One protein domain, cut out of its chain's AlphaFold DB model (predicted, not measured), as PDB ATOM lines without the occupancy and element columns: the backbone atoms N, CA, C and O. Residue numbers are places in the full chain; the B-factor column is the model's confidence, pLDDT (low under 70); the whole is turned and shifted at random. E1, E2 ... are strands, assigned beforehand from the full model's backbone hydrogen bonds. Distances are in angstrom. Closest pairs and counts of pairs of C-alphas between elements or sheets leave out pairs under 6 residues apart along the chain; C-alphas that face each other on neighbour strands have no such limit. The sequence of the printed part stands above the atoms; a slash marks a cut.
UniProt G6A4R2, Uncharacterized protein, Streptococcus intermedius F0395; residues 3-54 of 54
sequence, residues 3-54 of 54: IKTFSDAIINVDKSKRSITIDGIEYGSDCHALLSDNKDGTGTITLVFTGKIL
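What this domain is: This is residues 3 to 54 of the 54 residues of an uncharacterized protein of Streptococcus intermedius F0395 (UniProt G6A4R2). Two hairpins, E2 with E3 and the longer E4 with E5, spread as a V from a corner where E1 and E6 lie side by side. The 52 printed residues hold six named strands, E1 to E6 along the chain, and no named helix: all strand, in antiparallel sheets E3 E2 E1 E6 and E4 E5. The whole is loose, radius of gyration of the C-alphas 12.6 A, spanning 38 by 26 by 20 A.

How they stand to each other: E1, residues 3 to 5, E2, 10 to 14, and E3, 19 to 21, form a meander, each strand the antiparallel neighbour of the one before. Within hydrogen-bond range are N 11 and O 3, 2.9 A, and N 14 and O 19, 3.0 A. E4, 31 to 37, and E5, 43 to 49, form a hairpin; N 34 and O 46 are 2.8 A apart. E5 runs on at 94 degrees into E6, 51 to 53, antiparallel to E1; N 4 and O 52 are 2.9 A apart.

Where its parts are: C-alpha 3 begins E1 at (114.368, 32.235, -10.307). E4 measures 19.8 A, E5 19.5 A. E6 ends at (114.924, 36.270, -12.105).

The domain as a whole: The printed part has no cut and no long link; Gly 24 has pLDDT under 70.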
ATOM      1  N   ILE A   3     115.650  31.536 -10.418       90.44
ATOM      2  CA  ILE A   3     114.368  32.235 -10.307       90.44
ATOM      3  C   ILE A   3     113.912  32.114  -8.859       90.44
ATOM      4  O   ILE A   3     114.033  31.039  -8.269       90.44
ATOM      5  N   LYS A   4     113.390  33.206  -8.304       90.44
ATOM      6  CA  LYS A   4     112.700  33.225  -7.019       90.44
ATOM      7  C   LYS A   4     111.212  33.480  -7.241       90.44
ATOM      8  O   LYS A   4     110.860  34.518  -7.805       90.44
ATOM      9  N   THR A   5     110.356  32.544  -6.842       89.62
ATOM     10  CA  THR A   5     108.893  32.697  -6.931       89.62
ATOM     11  C   THR A   5     108.381  33.690  -5.888       89.62
ATOM     12  O   THR A   5     109.129  34.143  -5.016       89.62
ATOM     13  N   PHE A   6     107.098  34.046  -5.961       88.25
ATOM     14  CA  PHE A   6     106.478  34.886  -4.937       88.25
ATOM     15  C   PHE A   6     106.338  34.197  -3.575       88.25
ATOM     16  O   PHE A   6     106.382  34.887  -2.563       88.25
ATOM     17  N   SER A   7     106.263  32.866  -3.537       87.44
ATOM     18  CA  SER A   7     106.335  32.056  -2.309       87.44
ATOM     19  C   SER A   7     107.751  31.817  -1.771       87.44
ATOM     20  O   SER A   7     107.955  30.933  -0.945       87.44
ATOM     21  N   ASP A   8     108.742  32.579  -2.240       86.94
ATOM     22  CA  ASP A   8     110.158  32.459  -1.870       86.94
ATOM     23  C   ASP A   8     110.868  31.163  -2.312       86.94
ATOM     24  O   ASP A   8     112.037  30.961  -1.975       86.94
ATOM     25  N   ALA A   9     110.236  30.330  -3.141       86.62
ATOM     26  CA  ALA A   9     110.866  29.135  -3.693       86.62
ATOM     27  C   ALA A   9     111.984  29.485  -4.678       86.62
ATOM     28  O   ALA A   9     111.857  30.411  -5.486       86.62
ATOM     29  N   ILE A  10     113.074  28.714  -4.647       89.62
ATOM     30  CA  ILE A  10     114.226  28.906  -5.531       89.62
ATOM     31  C   ILE A  10     114.270  27.806  -6.583       89.62
ATOM     32  O   ILE A  10     114.440  26.629  -6.276       89.62
ATOM     33  N   ILE A  11     114.201  28.210  -7.848       89.56
ATOM     34  CA  ILE A  11     114.234  27.302  -8.990       89.56
ATOM     35  C   ILE A  11     115.585  27.434  -9.675       89.56
ATOM     36  O   ILE A  11     115.988  28.521 -10.107       89.56
ATOM     37  N   ASN A  12     116.274  26.303  -9.809       89.56
ATOM     38  CA  ASN A  12     117.507  26.219 -10.578       89.56
ATOM     39  C   ASN A  12     117.196  25.621 -11.948       89.56
ATOM     40  O   ASN A  12     116.740  24.483 -12.045       89.56
ATOM     41  N   VAL A  13     117.462  26.394 -13.002       88.19
ATOM     42  CA  VAL A  13     117.295  25.963 -14.393       88.19
ATOM     43  C   VAL A  13     118.667  25.685 -14.997       88.19
ATOM     44  O   VAL A  13     119.471  26.615 -15.178       88.19
ATOM     45  N   ASP A  14     118.915  24.422 -15.343       89.62
ATOM     46  CA  ASP A  14     120.088  23.974 -16.093       89.62
ATOM     47  C   ASP A  14     119.714  23.831 -17.574       89.62
ATOM     48  O   ASP A  14     119.092  22.861 -18.010       89.62
ATOM     49  N   LYS A  15     120.098  24.835 -18.369       86.25
ATOM     50  CA  LYS A  15     119.799  24.878 -19.806       86.25
ATOM     51  C   LYS A  15     120.524  23.775 -20.582       86.25
ATOM     52  O   LYS A  15     119.984  23.281 -21.567       86.25
ATOM     53  N   SER A  16     121.725  23.397 -20.148       89.88
ATOM     54  CA  SER A  16     122.540  22.385 -20.823       89.88
ATOM     55  C   SER A  16     121.953  20.993 -20.623       89.88
ATOM     56  O   SER A  16     121.888  20.213 -21.570       89.88
ATOM     57  N   LYS A  17     121.462  20.701 -19.414       90.50
ATOM     58  CA  LYS A  17     120.809  19.426 -19.080       90.50
ATOM     59  C   LYS A  17     119.310  19.405 -19.372       90.50
ATOM     60  O   LYS A  17     118.703  18.343 -19.280       90.50
ATOM     61  N   ARG A  18     118.724  20.554 -19.731       84.38
ATOM     62  CA  ARG A  18     117.274  20.737 -19.927       84.38
ATOM     63  C   ARG A  18     116.476  20.271 -18.707       84.38
ATOM     64  O   ARG A  18     115.440  19.627 -18.845       84.38
ATOM     65  N   SER A  19     116.974  20.580 -17.514       83.19
ATOM     66  CA  SER A  19     116.372  20.153 -16.257       83.19
ATOM     67  C   SER A  19     116.106  21.332 -15.334       83.19
ATOM     68  O   SER A  19     116.752  22.384 -15.399       83.19
ATOM     69  N   ILE A  20     115.131  21.126 -14.455       88.00
ATOM     70  CA  ILE A  20     114.829  22.014 -13.342       88.00
ATOM     71  C   ILE A  20     114.957  21.232 -12.037       88.00
ATOM     72  O   ILE A  20     114.701  20.028 -12.000       88.00
ATOM     73  N   THR A  21     115.357  21.911 -10.968       86.81
ATOM     74  CA  THR A  21     115.357  21.348  -9.613       86.81
ATOM     75  C   THR A  21     114.518  22.236  -8.718       86.81
ATOM     76  O   THR A  21     114.729  23.451  -8.677       86.81
ATOM     77  N   ILE A  22     113.553  21.599  -8.061       83.31
ATOM     78  CA  ILE A  22     112.536  22.191  -7.201       83.31
ATOM     79  C   ILE A  22     112.316  21.210  -6.044       83.31
ATOM     80  O   ILE A  22     112.279  20.002  -6.275       83.31
ATOM     81  N   ASP A  23     112.169  21.721  -4.825       76.94
ATOM     82  CA  ASP A  23     112.281  20.977  -3.559       76.94
ATOM     83  C   ASP A  23     111.113  20.019  -3.228       76.94
ATOM     84  O   ASP A  23     110.662  19.950  -2.092       76.94
ATOM     85  N   GLY A  24     110.585  19.268  -4.200       65.00
ATOM     86  CA  GLY A  24     109.576  18.220  -3.964       65.00
ATOM     87  C   GLY A  24     108.224  18.712  -3.425       65.00
ATOM     88  O   GLY A  24     107.429  17.907  -2.953       65.00
ATOM     89  N   ILE A  25     107.971  20.019  -3.489       72.31
ATOM     90  CA  ILE A  25     106.748  20.686  -3.025       72.31
ATOM     91  C   ILE A  25     105.802  20.917  -4.213       72.31
ATOM     92  O   ILE A  25     106.246  21.084  -5.350       72.31
ATOM     93  N   GLU A  26     104.494  20.930  -3.958       73.31
ATOM     94  CA  GLU A  26     103.483  21.336  -4.938       73.31
ATOM     95  C   GLU A  26     103.385  22.871  -5.019       73.31
ATOM     96  O   GLU A  26     103.192  23.543  -4.009       73.31
ATOM     97  N   TYR A  27     103.492  23.426  -6.230       72.81
ATOM     98  CA  TYR A  27     103.531  24.874  -6.485       72.81
ATOM     99  C   TYR A  27     102.284  25.345  -7.236       72.81
ATOM    100  O   TYR A  27     102.377  25.757  -8.388       72.81
ATOM    101  N   GLY A  28     101.116  25.269  -6.592       77.06
ATOM    102  CA  GLY A  28      99.819  25.568  -7.215       77.06
ATOM    103  C   GLY A  28      99.738  26.943  -7.897       77.06
ATOM    104  O   GLY A  28      99.625  27.022  -9.116       77.06
ATOM    105  N   SER A  29      99.792  28.042  -7.134       76.44
ATOM    106  CA  SER A  29      99.693  29.409  -7.687       76.44
ATOM    107  C   SER A  29     101.007  29.962  -8.245       76.44
ATOM    108  O   SER A  29     100.998  30.947  -8.980       76.44
ATOM    109  N   ASP A  30     102.142  29.366  -7.882       84.12
ATOM    110  CA  ASP A  30     103.458  29.837  -8.322       84.12
ATOM    111  C   ASP A  30     103.891  29.249  -9.664       84.12
ATOM    112  O   ASP A  30     104.753  29.836 -10.321       84.12
ATOM    113  N   CYS A  31     103.325  28.105 -10.067       87.31
ATOM    114  CA  CYS A  31     103.680  27.401 -11.289       87.31
ATOM    115  C   CYS A  31     102.449  26.842 -12.004       87.31
ATOM    116  O   CYS A  31     101.700  26.035 -11.459       87.31
ATOM    117  N   HIS A  32     102.317  27.165 -13.286       88.44
ATOM    118  CA  HIS A  32     101.320  26.548 -14.155       88.44
ATOM    119  C   HIS A  32     101.995  25.705 -15.231       88.44
ATOM    120  O   HIS A  32     102.949  26.146 -15.875       88.44
ATOM    121  N   ALA A  33     101.486  24.491 -15.426       88.31
ATOM    122  CA  ALA A  33     101.912  23.605 -16.495       88.31
ATOM    123  C   ALA A  33     100.964  23.741 -17.690       88.31
ATOM    124  O   ALA A  33      99.759  23.532 -17.567       88.31
ATOM    125  N   LEU A  34     101.520  24.073 -18.851       92.25
ATOM    126  CA  LEU A  34     100.823  24.039 -20.131       92.25
ATOM    127  C   LEU A  34     101.310  22.821 -20.907       92.25
ATOM    128  O   LEU A  34     102.517  22.620 -21.054       92.25
ATOM    129  N   LEU A  35     100.369  22.021 -21.391       94.19
ATOM    130  CA  LEU A  35     100.637  20.798 -22.137       94.19
ATOM    131  C   LEU A  35     100.273  21.022 -23.602       94.19
ATOM    132  O   LEU A  35      99.230  21.606 -23.899       94.19
ATOM    133  N   SER A  36     101.115  20.549 -24.514       96.06
ATOM    134  CA  SER A  36     100.786  20.503 -25.937       96.06
ATOM    135  C   SER A  36     101.299  19.226 -26.580       96.06
ATOM    136  O   SER A  36     102.463  18.862 -26.396       96.06
ATOM    137  N   ASP A  37     100.453  18.603 -27.390       97.44
ATOM    138  CA  ASP A  37     100.815  17.432 -28.179       97.44
ATOM    139  C   ASP A  37     101.399  17.853 -29.528       97.44
ATOM    140  O   ASP A  37     100.887  18.749 -30.209       97.44
ATOM    141  N   ASN A  38     102.467  17.181 -29.935       96.12
ATOM    142  CA  ASN A  38     103.126  17.397 -31.211       96.12
ATOM    143  C   ASN A  38     102.698  16.312 -32.210       96.12
ATOM    144  O   ASN A  38     102.444  15.160 -31.859       96.12
ATOM    145  N   LYS A  39     102.653  16.663 -33.500       95.38
ATOM    146  CA  LYS A  39     102.208  15.749 -34.573       95.38
ATOM    147  C   LYS A  39     103.114  14.530 -34.774       95.38
ATOM    148  O   LYS A  39     102.692  13.562 -35.393       95.38
ATOM    149  N   ASP A  40     104.346  14.595 -34.292       96.44
ATOM    150  CA  ASP A  40     105.336  13.518 -34.361       96.44
ATOM    151  C   ASP A  40     105.199  12.492 -33.220       96.44
ATOM    152  O   ASP A  40     106.026  11.591 -33.102       96.44
ATOM    153  N   GLY A  41     104.158  12.611 -32.389       94.81
ATOM    154  CA  GLY A  41     103.910  11.725 -31.252       94.81
ATOM    155  C   GLY A  41     104.661  12.122 -29.980       94.81
ATOM    156  O   GLY A  41     104.593  11.399 -28.989       94.81
ATOM    157  N   THR A  42     105.369  13.255 -29.983       96.12
ATOM    158  CA  THR A  42     105.961  13.829 -28.769       96.12
ATOM    159  C   THR A  42     104.988  14.775 -28.061       96.12
ATOM    160  O   THR A  42     103.974  15.188 -28.619       96.12
ATOM    161  N   GLY A  43     105.298  15.133 -26.816       94.25
ATOM    162  CA  GLY A  43     104.567  16.140 -26.049       94.25
ATOM    163  C   GLY A  43     105.516  17.208 -25.519       94.25
ATOM    164  O   GLY A  43     106.705  16.957 -25.311       94.25
ATOM    165  N   THR A  44     104.999  18.409 -25.296       94.12
ATOM    166  CA  THR A  44     105.731  19.520 -24.682       94.12
ATOM    167  C   THR A  44     105.027  19.949 -23.406       94.12
ATOM    168  O   THR A  44     103.816  20.155 -23.392       94.12
ATOM    169  N   ILE A  45     105.809  20.107 -22.338       91.81
ATOM    170  CA  ILE A  45     105.363  20.700 -21.077       91.81
ATOM    171  C   ILE A  45     106.066  22.046 -20.928       91.81
ATOM    172  O   ILE A  45     107.295  22.104 -20.871       91.81
ATOM    173  N   THR A  46     105.294  23.127 -20.854       91.38
ATOM    174  CA  THR A  46     105.797  24.463 -20.515       91.38
ATOM    175  C   THR A  46     105.439  24.773 -19.072       91.38
ATOM    176  O   THR A  46     104.263  24.788 -18.720       91.38
ATOM    177  N   LEU A  47     106.448  25.036 -18.245       87.94
ATOM    178  CA  LEU A  47     106.261  25.459 -16.860       87.94
ATOM    179  C   LEU A  47     106.426  26.975 -16.778       87.94
ATOM    180  O   LEU A  47     107.499  27.507 -17.076       87.94
ATOM    181  N   VAL A  48     105.353  27.667 -16.404       89.38
ATOM    182  CA  VAL A  48     105.326  29.122 -16.255       89.38
ATOM    183  C   VAL A  48     105.363  29.449 -14.772       89.38
ATOM    184  O   VAL A  48     104.398  29.185 -14.059       89.38
ATOM    185  N   PHE A  49     106.480  30.023 -14.327       87.94
ATOM    186  CA  PHE A  49     106.672  30.428 -12.939       87.94
ATOM    187  C   PHE A  49     106.447  31.922 -12.772       87.94
ATOM    188  O   PHE A  49     107.054  32.731 -13.480       87.94
ATOM    189  N   THR A  50     105.633  32.288 -11.788       89.38
ATOM    190  CA  THR A  50     105.432  33.691 -11.429       89.38
ATOM    191  C   THR A  50     106.451  34.085 -10.358       89.38
ATOM    192  O   THR A  50     106.472  33.533  -9.258       89.38
ATOM    193  N   GLY A  51     107.348  35.019 -10.682       88.38
ATOM    194  CA  GLY A  51     108.449  35.391  -9.794       88.38
ATOM    195  C   GLY A  51     109.428  36.390 -10.407       88.38
ATOM    196  O   GLY A  51     109.118  37.073 -11.383       88.38
ATOM    197  N   LYS A  52     110.629  36.476  -9.829       89.94
ATOM    198  CA  LYS A  52     111.730  37.337 -10.286       89.94
ATOM    199  C   LYS A  52     112.956  36.496 -10.639       89.94
ATOM    200  O   LYS A  52     113.305  35.563  -9.919       89.94
ATOM    201  N   ILE A  53     113.620  36.844 -11.740       90.12
ATOM    202  CA  ILE A  53     114.924  36.270 -12.105       90.12
ATOM    203  C   ILE A  53     115.987  36.835 -11.153       90.12
ATOM    204  O   ILE A  53     115.948  38.027 -10.839       90.12
ATOM    205  N   LEU A  54     116.899  35.974 -10.697       88.00
ATOM    206  CA  LEU A  54     118.033  36.303  -9.828       88.00
ATOM    207  C   LEU A  54     119.369  36.203 -10.570       88.00
ATOM    208  O   LEU A  54     119.519  35.270 -11.400       88.00
TER     209      LEU A  54